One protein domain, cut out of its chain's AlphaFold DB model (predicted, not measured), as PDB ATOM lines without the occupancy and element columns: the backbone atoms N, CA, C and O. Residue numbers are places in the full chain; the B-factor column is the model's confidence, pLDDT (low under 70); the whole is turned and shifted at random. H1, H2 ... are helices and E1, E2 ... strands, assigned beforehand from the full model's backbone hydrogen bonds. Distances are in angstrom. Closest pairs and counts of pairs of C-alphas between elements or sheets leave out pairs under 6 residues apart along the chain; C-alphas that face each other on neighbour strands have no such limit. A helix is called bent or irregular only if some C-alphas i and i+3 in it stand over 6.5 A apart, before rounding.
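AT A GLANCE: This is residues 13 to 77 of the 83 residues of the protein "Hypothetical protein" of Rotaria sp. Silwood2 (UniProt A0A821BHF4). Three arms spread from one end of a bent two-stranded hairpin, E2 and E3: the hairpin itself, a looped arm of residues 13 to 27 with E1, and H1, whose residues 66 to 76 stick out. The printed part has 65 residues, in order E1, E2, E3, H1; the class is mixed, with under half in named elements. It is extended, radius of gyration of the C-alphas 17.1 A, and flat, 49 by 35 by 19 A.

HOW THE PARTS SIT: Start at residues 13 to 14, antiparallel to residues 28 to 29 of E1, residues 28 to 30, which pairs with no named strand. E2, residues 36 to 43, bends by 61 degrees at residue 39. Its antiparallel neighbour is E3, residues 51 to 57, the two forming a hairpin with 160 degrees between their N-to-C directions; N 37 and O 56 are 2.9 A apart, within hydrogen-bond range. In H1, residues 63 to 76, every O i to N i+4 pair is within range; E2 and H1 are apart.

IN THESE COORDINATES: Find C-alpha 28 at (-78.203, -18.703, -2.002), where E1 begins. E2 spans 19.5 A, E3 18.9 A, and H1 20.0 A, ending at C-alpha 76, (-66.595, 2.852, -27.051).

THE WHOLE: The farthest C-alphas, Asp 23 and Gln 77, are 50.4 A apart. The printed part has no cut and no long link; residues 17 to 23 have pLDDT under 70.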
ATOM      1  N   ALA A  13     -78.138 -22.107  -6.507       88.44
ATOM      2  CA  ALA A  13     -78.140 -23.215  -5.567       88.44
ATOM      3  C   ALA A  13     -78.319 -22.709  -4.135       88.44
ATOM      4  O   ALA A  13     -77.778 -21.672  -3.746       88.44
ATOM      5  N   GLN A  14     -79.045 -23.476  -3.325       85.88
ATOM      6  CA  GLN A  14     -79.078 -23.269  -1.884       85.88
ATOM      7  C   GLN A  14     -77.795 -23.847  -1.279       85.88
ATOM      8  O   GLN A  14     -77.564 -25.052  -1.324       85.88
ATOM      9  N   ALA A  15     -76.950 -22.982  -0.722       79.69
ATOM     10  CA  ALA A  15     -75.612 -23.332  -0.240       79.69
ATOM     11  C   ALA A  15     -75.521 -23.415   1.295       79.69
ATOM     12  O   ALA A  15     -74.425 -23.484   1.843       79.69
ATOM     13  N   GLY A  16     -76.661 -23.408   1.991       70.75
ATOM     14  CA  GLY A  16     -76.724 -23.358   3.456       70.75
ATOM     15  C   GLY A  16     -76.254 -24.613   4.201       70.75
ATOM     16  O   GLY A  16     -76.349 -24.622   5.408       70.75
ATOM     17  N   LYS A  17     -75.800 -25.677   3.523       66.88
ATOM     18  CA  LYS A  17     -75.237 -26.894   4.160       66.88
ATOM     19  C   LYS A  17     -73.769 -27.158   3.794       66.88
ATOM     20  O   LYS A  17     -73.275 -28.271   3.937       66.88
ATOM     21  N   VAL A  18     -73.129 -26.180   3.156       69.38
ATOM     22  CA  VAL A  18     -71.752 -26.275   2.632       69.38
ATOM     23  C   VAL A  18     -70.877 -25.160   3.228       69.38
ATOM     24  O   VAL A  18     -69.732 -24.956   2.836       69.38
ATOM     25  N   SER A  19     -71.423 -24.391   4.161       66.88
ATOM     26  CA  SER A  19     -70.796 -23.251   4.810       66.88
ATOM     27  C   SER A  19     -70.320 -23.616   6.220       66.88
ATOM     28  O   SER A  19     -70.757 -24.575   6.833       66.88
ATOM     29  N   CYS A  20     -69.420 -22.832   6.801       69.38
ATOM     30  CA  CYS A  20     -69.036 -23.023   8.203       69.38
ATOM     31  C   CYS A  20     -70.117 -22.570   9.213       69.38
ATOM     32  O   CYS A  20     -69.879 -22.657  10.416       69.38
ATOM     33  N   TYR A  21     -71.280 -22.101   8.741       69.31
ATOM     34  CA  TYR A  21     -72.367 -21.517   9.541       69.31
ATOM     35  C   TYR A  21     -73.743 -22.095   9.166       69.31
ATOM     36  O   TYR A  21     -74.745 -21.380   9.163       69.31
ATOM     37  N   ASP A  22     -73.779 -23.386   8.839       63.66
ATOM     38  CA  ASP A  22     -74.898 -24.060   8.161       63.66
ATOM     39  C   ASP A  22     -76.275 -23.959   8.842       63.66
ATOM     40  O   ASP A  22     -77.306 -24.091   8.182       63.66
ATOM     41  N   ASP A  23     -76.317 -23.653  10.138       66.88
ATOM     42  CA  ASP A  23     -77.565 -23.542  10.901       66.88
ATOM     43  C   ASP A  23     -77.976 -22.090  11.213       66.88
ATOM     44  O   ASP A  23     -79.037 -21.859  11.796       66.88
ATOM     45  N   ILE A  24     -77.148 -21.102  10.850       72.62
ATOM     46  CA  ILE A  24     -77.326 -19.692  11.247       72.62
ATOM     47  C   ILE A  24     -77.798 -18.832  10.068       72.62
ATOM     48  O   ILE A  24     -78.556 -17.882  10.268       72.62
ATOM     49  N   GLU A  25     -77.405 -19.170   8.836       76.94
ATOM     50  CA  GLU A  25     -77.678 -18.341   7.660       76.94
ATOM     51  C   GLU A  25     -78.291 -19.121   6.495       76.94
ATOM     52  O   GLU A  25     -77.822 -20.179   6.076       76.94
ATOM     53  N   GLN A  26     -79.322 -18.536   5.883       77.69
ATOM     54  CA  GLN A  26     -79.806 -18.999   4.589       77.69
ATOM     55  C   GLN A  26     -78.960 -18.380   3.477       77.69
ATOM     56  O   GLN A  26     -79.055 -17.185   3.203       77.69
ATOM     57  N   LYS A  27     -78.151 -19.207   2.809       83.31
ATOM     58  CA  LYS A  27     -77.296 -18.776   1.701       83.31
ATOM     59  C   LYS A  27     -77.805 -19.290   0.361       83.31
ATOM     60  O   LYS A  27     -78.018 -20.491   0.186       83.31
ATOM     61  N   ILE A  28     -77.917 -18.383  -0.603       86.75
ATOM     62  CA  ILE A  28     -78.203 -18.703  -2.002       86.75
ATOM     63  C   ILE A  28     -77.029 -18.216  -2.841       86.75
ATOM     64  O   ILE A  28     -76.585 -17.078  -2.703       86.75
ATOM     65  N   LEU A  29     -76.492 -19.110  -3.664       88.94
ATOM     66  CA  LEU A  29     -75.371 -18.843  -4.549       88.94
ATOM     67  C   LEU A  29     -75.876 -18.818  -5.987       88.94
ATOM     68  O   LEU A  29     -76.435 -19.807  -6.457       88.94
ATOM     69  N   PHE A  30     -75.648 -17.706  -6.672       90.56
ATOM     70  CA  PHE A  30     -75.902 -17.566  -8.103       90.56
ATOM     71  C   PHE A  30     -74.635 -17.894  -8.895       90.56
ATOM     72  O   PHE A  30     -73.519 -17.708  -8.398       90.56
ATOM     73  N   SER A  31     -74.794 -18.375 -10.126       89.94
ATOM     74  CA  SER A  31     -73.669 -18.557 -11.040       89.94
ATOM     75  C   SER A  31     -72.988 -17.229 -11.364       89.94
ATOM     76  O   SER A  31     -73.585 -16.149 -11.283       89.94
ATOM     77  N   MET A  32     -71.725 -17.310 -11.784       88.50
ATOM     78  CA  MET A  32     -71.015 -16.142 -12.301       88.50
ATOM     79  C   MET A  32     -71.767 -15.517 -13.479       88.50
ATOM     80  O   MET A  32     -72.501 -16.203 -14.191       88.50
ATOM     81  N   SER A  33     -71.562 -14.212 -13.661       87.12
ATOM     82  CA  SER A  33     -72.208 -13.409 -14.706       87.12
ATOM     83  C   SER A  33     -73.728 -13.259 -14.563       87.12
ATOM     84  O   SER A  33     -74.381 -12.819 -15.503       87.12
ATOM     85  N   THR A  34     -74.293 -13.561 -13.389       89.44
ATOM     86  CA  THR A  34     -75.689 -13.221 -13.079       89.44
ATOM     87  C   THR A  34     -75.838 -11.708 -12.916       89.44
ATOM     88  O   THR A  34     -75.098 -11.089 -12.148       89.44
ATOM     89  N   VAL A  35     -76.809 -11.115 -13.612       89.50
ATOM     90  CA  VAL A  35     -77.071  -9.671 -13.586       89.50
ATOM     91  C   VAL A  35     -78.328  -9.371 -12.773       89.50
ATOM     92  O   VAL A  35     -79.389  -9.954 -12.994       89.50
ATOM     93  N   PHE A  36     -78.213  -8.408 -11.859       91.38
ATOM     94  CA  PHE A  36     -79.335  -7.864 -11.101       91.38
ATOM     95  C   PHE A  36     -79.515  -6.384 -11.424       91.38
ATOM     96  O   PHE A  36     -78.540  -5.631 -11.480       91.38
ATOM     97  N   ARG A  37     -80.767  -5.955 -11.590       91.69
ATOM     98  CA  ARG A  37     -81.140  -4.540 -11.605       91.69
ATOM     99  C   ARG A  37     -81.448  -4.101 -10.181       91.69
ATOM    100  O   ARG A  37     -82.145  -4.807  -9.456       91.69
ATOM    101  N   ILE A  38     -80.936  -2.938  -9.798       94.44
ATOM    102  CA  ILE A  38     -81.377  -2.253  -8.586       94.44
ATOM    103  C   ILE A  38     -82.670  -1.525  -8.924       94.44
ATOM    104  O   ILE A  38     -82.658  -0.624  -9.760       94.44
ATOM    105  N   ASP A  39     -83.761  -1.915  -8.276       92.81
ATOM    106  CA  ASP A  39     -85.047  -1.244  -8.453       92.81
ATOM    107  C   ASP A  39     -85.232  -0.127  -7.431       92.81
ATOM    108  O   ASP A  39     -85.724   0.948  -7.758       92.81
ATOM    109  N   GLU A  40     -84.843  -0.385  -6.185       95.38
ATOM    110  CA  GLU A  40     -85.120   0.505  -5.068       95.38
ATOM    111  C   GLU A  40     -84.050   0.362  -3.988       95.38
ATOM    112  O   GLU A  40     -83.525  -0.728  -3.738       95.38
ATOM    113  N   ILE A  41     -83.708   1.490  -3.372       94.62
ATOM    114  CA  ILE A  41     -82.783   1.575  -2.248       94.62
ATOM    115  C   ILE A  41     -83.481   2.400  -1.172       94.62
ATOM    116  O   ILE A  41     -83.721   3.592  -1.357       94.62
ATOM    117  N   GLU A  42     -83.776   1.771  -0.045       94.25
ATOM    118  CA  GLU A  42     -84.466   2.389   1.084       94.25
ATOM    119  C   GLU A  42     -83.607   2.286   2.337       94.25
ATOM    120  O   GLU A  42     -82.909   1.299   2.557       94.25
ATOM    121  N   GLN A  43     -83.646   3.309   3.183       93.38
ATOM    122  CA  GLN A  43     -82.994   3.250   4.483       93.38
ATOM    123  C   GLN A  43     -83.875   2.463   5.454       93.38
ATOM    124  O   GLN A  43     -85.082   2.691   5.517       93.38
ATOM    125  N   ILE A  44     -83.280   1.537   6.207       91.75
ATOM    126  CA  ILE A  44     -84.032   0.728   7.171       91.75
ATOM    127  C   ILE A  44     -84.151   1.508   8.482       91.75
ATOM    128  O   ILE A  44     -83.158   1.714   9.188       91.75
ATOM    129  N   ASP A  45     -85.382   1.885   8.823       84.12
ATOM    130  CA  ASP A  45     -85.751   2.560  10.069       84.12
ATOM    131  C   ASP A  45     -84.928   3.838  10.352       84.12
ATOM    132  O   ASP A  45     -84.354   4.473   9.469       84.12
ATOM    133  N   SER A  46     -84.852   4.245  11.623       77.62
ATOM    134  CA  SER A  46     -84.017   5.362  12.091       77.62
ATOM    135  C   SER A  46     -82.516   5.031  12.134       77.62
ATOM    136  O   SER A  46     -81.728   5.811  12.674       77.62
ATOM    137  N   ASN A  47     -82.095   3.869  11.620       82.12
ATOM    138  CA  ASN A  47     -80.690   3.492  11.592       82.12
ATOM    139  C   ASN A  47     -80.046   3.998  10.304       82.12
ATOM    140  O   ASN A  47     -80.089   3.356   9.258       82.12
ATOM    141  N   ASN A  48     -79.350   5.127  10.412       84.12
ATOM    142  CA  ASN A  48     -78.710   5.774   9.273       84.12
ATOM    143  C   ASN A  48     -77.577   4.963   8.600       84.12
ATOM    144  O   ASN A  48     -76.994   5.415   7.614       84.12
ATOM    145  N   ARG A  49     -77.248   3.776   9.126       90.44
ATOM    146  CA  ARG A  49     -76.184   2.892   8.631       90.44
ATOM    147  C   ARG A  49     -76.694   1.670   7.872       90.44
ATOM    148  O   ARG A  49     -75.867   0.948   7.322       90.44
ATOM    149  N   LEU A  50     -78.003   1.413   7.848       92.75
ATOM    150  CA  LEU A  50     -78.572   0.236   7.190       92.75
ATOM    151  C   LEU A  50     -79.457   0.632   6.015       92.75
ATOM    152  O   LEU A  50     -80.283   1.534   6.118       92.75
ATOM    153  N   TRP A  51     -79.288  -0.083   4.907       93.12
ATOM    154  CA  TRP A  51     -80.031   0.132   3.675       93.12
ATOM    155  C   TRP A  51     -80.567  -1.202   3.165       93.12
ATOM    156  O   TRP A  51     -79.841  -2.195   3.115       93.12
ATOM    157  N   GLN A  52     -81.839  -1.209   2.788       92.75
ATOM    158  CA  GLN A  52     -82.488  -2.281   2.062       92.75
ATOM    159  C   GLN A  52     -82.375  -1.985   0.573       92.75
ATOM    160  O   GLN A  52     -82.740  -0.905   0.115       92.75
ATOM    161  N   VAL A  53     -81.885  -2.958  -0.188       93.44
ATOM    162  CA  VAL A  53     -81.811  -2.860  -1.645       93.44
ATOM    163  C   VAL A  53     -82.726  -3.912  -2.242       93.44
ATOM    164  O   VAL A  53     -82.569  -5.108  -1.985       93.44
ATOM    165  N   LYS A  54     -83.677  -3.466  -3.055       93.75
ATOM    166  CA  LYS A  54     -84.525  -4.339  -3.852       93.75
ATOM    167  C   LYS A  54     -83.832  -4.618  -5.178       93.75
ATOM    168  O   LYS A  54     -83.589  -3.710  -5.973       93.75
ATOM    169  N   LEU A  55     -83.511  -5.889  -5.390       92.44
ATOM    170  CA  LEU A  55     -82.861  -6.378  -6.596       92.44
ATOM    171  C   LEU A  55     -83.835  -7.235  -7.400       92.44
ATOM    172  O   LEU A  55     -84.467  -8.133  -6.840       92.44
ATOM    173  N   THR A  56     -83.889  -7.006  -8.707       91.31
ATOM    174  CA  THR A  56     -84.604  -7.866  -9.653       91.31
ATOM    175  C   THR A  56     -83.605  -8.620 -10.514       91.31
ATOM    176  O   THR A  56     -82.672  -8.036 -11.065       91.31
ATOM    177  N   LEU A  57     -83.795  -9.935 -10.607       90.06
ATOM    178  CA  LEU A  57     -83.016 -10.798 -11.485       90.06
ATOM    179  C   LEU A  57     -83.392 -10.520 -12.941       90.06
ATOM    180  O   LEU A  57     -84.574 -10.503 -13.283       90.06
ATOM    181  N   ILE A  58     -82.389 -10.309 -13.788       89.25
ATOM    182  CA  ILE A  58     -82.588  -9.922 -15.182       89.25
ATOM    183  C   ILE A  58     -82.125 -11.049 -16.104       89.25
ATOM    184  O   ILE A  58     -81.022 -11.568 -15.953       89.25
ATOM    185  N   ALA A  59     -82.977 -11.415 -17.062       85.06
ATOM    186  CA  ALA A  59     -82.639 -12.369 -18.110       85.06
ATOM    187  C   ALA A  59     -81.757 -11.721 -19.189       85.06
ATOM    188  O   ALA A  59     -81.821 -10.515 -19.425       85.06
ATOM    189  N   ASP A  60     -80.988 -12.535 -19.909       82.88
ATOM    190  CA  ASP A  60     -80.032 -12.053 -20.919       82.88
ATOM    191  C   ASP A  60     -80.703 -11.283 -22.069       82.88
ATOM    192  O   ASP A  60     -80.077 -10.455 -22.725       82.88
ATOM    193  N   ASN A  61     -81.988 -11.553 -22.311       84.56
ATOM    194  CA  ASN A  61     -82.798 -10.905 -23.338       84.56
ATOM    195  C   ASN A  61     -83.567  -9.674 -22.828       84.56
ATOM    196  O   ASN A  61     -84.467  -9.194 -23.521       84.56
ATOM    197  N   ASP A  62     -83.247  -9.158 -21.639       90.12
ATOM    198  CA  ASP A  62     -83.879  -7.948 -21.126       90.12
ATOM    199  C   ASP A  62     -83.643  -6.761 -22.085       90.12
ATOM    200  O   ASP A  62     -82.494  -6.447 -22.434       90.12
ATOM    201  N   PRO A  63     -84.716  -6.081 -22.537       91.50
ATOM    202  CA  PRO A  63     -84.599  -5.021 -23.533       91.50
ATOM    203  C   PRO A  63     -83.771  -3.823 -23.065       91.50
ATOM    204  O   PRO A  63     -83.072  -3.206 -23.870       91.50
ATOM    205  N   GLN A  64     -83.826  -3.482 -21.773       91.81
ATOM    206  CA  GLN A  64     -83.080  -2.342 -21.240       91.81
ATOM    207  C   GLN A  64     -81.590  -2.672 -21.153       91.81
ATOM    208  O   GLN A  64     -80.764  -1.855 -21.551       91.81
ATOM    209  N   LEU A  65     -81.247  -3.884 -20.707       91.19
ATOM    210  CA  LEU A  65     -79.876  -4.387 -20.689       91.19
ATOM    211  C   LEU A  65     -79.297  -4.436 -22.108       91.19
ATOM    212  O   LEU A  65     -78.201  -3.937 -22.350       91.19
ATOM    213  N   THR A  66     -80.069  -4.953 -23.065       92.31
ATOM    214  CA  THR A  66     -79.683  -5.012 -24.483       92.31
ATOM    215  C   THR A  66     -79.428  -3.618 -25.061       92.31
ATOM    216  O   THR A  66     -78.416  -3.392 -25.733       92.31
ATOM    217  N   THR A  67     -80.317  -2.665 -24.769       94.75
ATOM    218  CA  THR A  67     -80.195  -1.273 -25.226       94.75
ATOM    219  C   THR A  67     -78.961  -0.606 -24.624       94.75
ATOM    220  O   THR A  67     -78.176   0.001 -25.350       94.75
ATOM    221  N   LEU A  68     -78.743  -0.776 -23.316       92.19
ATOM    222  CA  LEU A  68     -77.582  -0.237 -22.610       92.19
ATOM    223  C   LEU A  68     -76.269  -0.782 -23.181       92.19
ATOM    224  O   LEU A  68     -75.364  -0.008 -23.479       92.19
ATOM    225  N   ILE A  69     -76.169  -2.101 -23.369       90.81
ATOM    226  CA  ILE A  69     -74.970  -2.749 -23.919       90.81
ATOM    227  C   ILE A  69     -74.701  -2.275 -25.350       90.81
ATOM    228  O   ILE A  69     -73.552  -2.021 -25.708       90.81
ATOM    229  N   THR A  70     -75.749  -2.148 -26.169       92.81
ATOM    230  CA  THR A  70     -75.627  -1.644 -27.544       92.81
ATOM    231  C   THR A  70     -75.093  -0.221 -27.547       92.81
ATOM    232  O   THR A  70     -74.103   0.054 -28.222       92.81
ATOM    233  N   ARG A  71     -75.679   0.652 -26.722       93.62
ATOM    234  CA  ARG A  71     -75.251   2.044 -26.630       93.62
ATOM    235  C   ARG A  71     -73.813   2.174 -26.140       93.62
ATOM    236  O   ARG A  71     -73.026   2.897 -26.736       93.62
ATOM    237  N   LEU A  72     -73.453   1.416 -25.104       91.19
ATOM    238  CA  LEU A  72     -72.091   1.398 -24.582       91.19
ATOM    239  C   LEU A  72     -71.094   0.947 -25.656       91.19
ATOM    240  O   LEU A  72     -70.013   1.514 -25.755       91.19
ATOM    241  N   ARG A  73     -71.461  -0.042 -26.485       89.81
ATOM    242  CA  ARG A  73     -70.632  -0.510 -27.602       89.81
ATOM    243  C   ARG A  73     -70.428   0.576 -28.662       89.81
ATOM    244  O   ARG A  73     -69.314   0.701 -29.153       89.81
ATOM    245  N   GLU A  74     -71.463   1.339 -29.004       91.00
ATOM    246  CA  GLU A  74     -71.349   2.482 -29.924       91.00
ATOM    247  C   GLU A  74     -70.432   3.572 -29.355       91.00
ATOM    248  O   GLU A  74     -69.555   4.066 -30.057       91.00
ATOM    249  N   ASP A  75     -70.588   3.907 -28.071       88.81
ATOM    250  CA  ASP A  75     -69.820   4.979 -27.429       88.81
ATOM    251  C   ASP A  75     -68.323   4.624 -27.285       88.81
ATOM    252  O   ASP A  75     -67.467   5.507 -27.340       88.81
ATOM    253  N   ILE A  76     -67.988   3.335 -27.131       87.12
ATOM    254  CA  ILE A  76     -66.595   2.852 -27.051       87.12
ATOM    255  C   ILE A  76     -66.001   2.456 -28.407       87.12
ATOM    256  O   ILE A  76     -64.817   2.115 -28.463       87.12
ATOM    257  N   GLN A  77     -66.775   2.498 -29.499       75.06
ATOM    258  CA  GLN A  77     -66.252   2.373 -30.864       75.06
ATOM    259  C   GLN A  77     -65.503   3.661 -31.255       75.06
ATOM    260  O   GLN A  77     -65.890   4.403 -32.154       75.06
TER     261      GLN A  77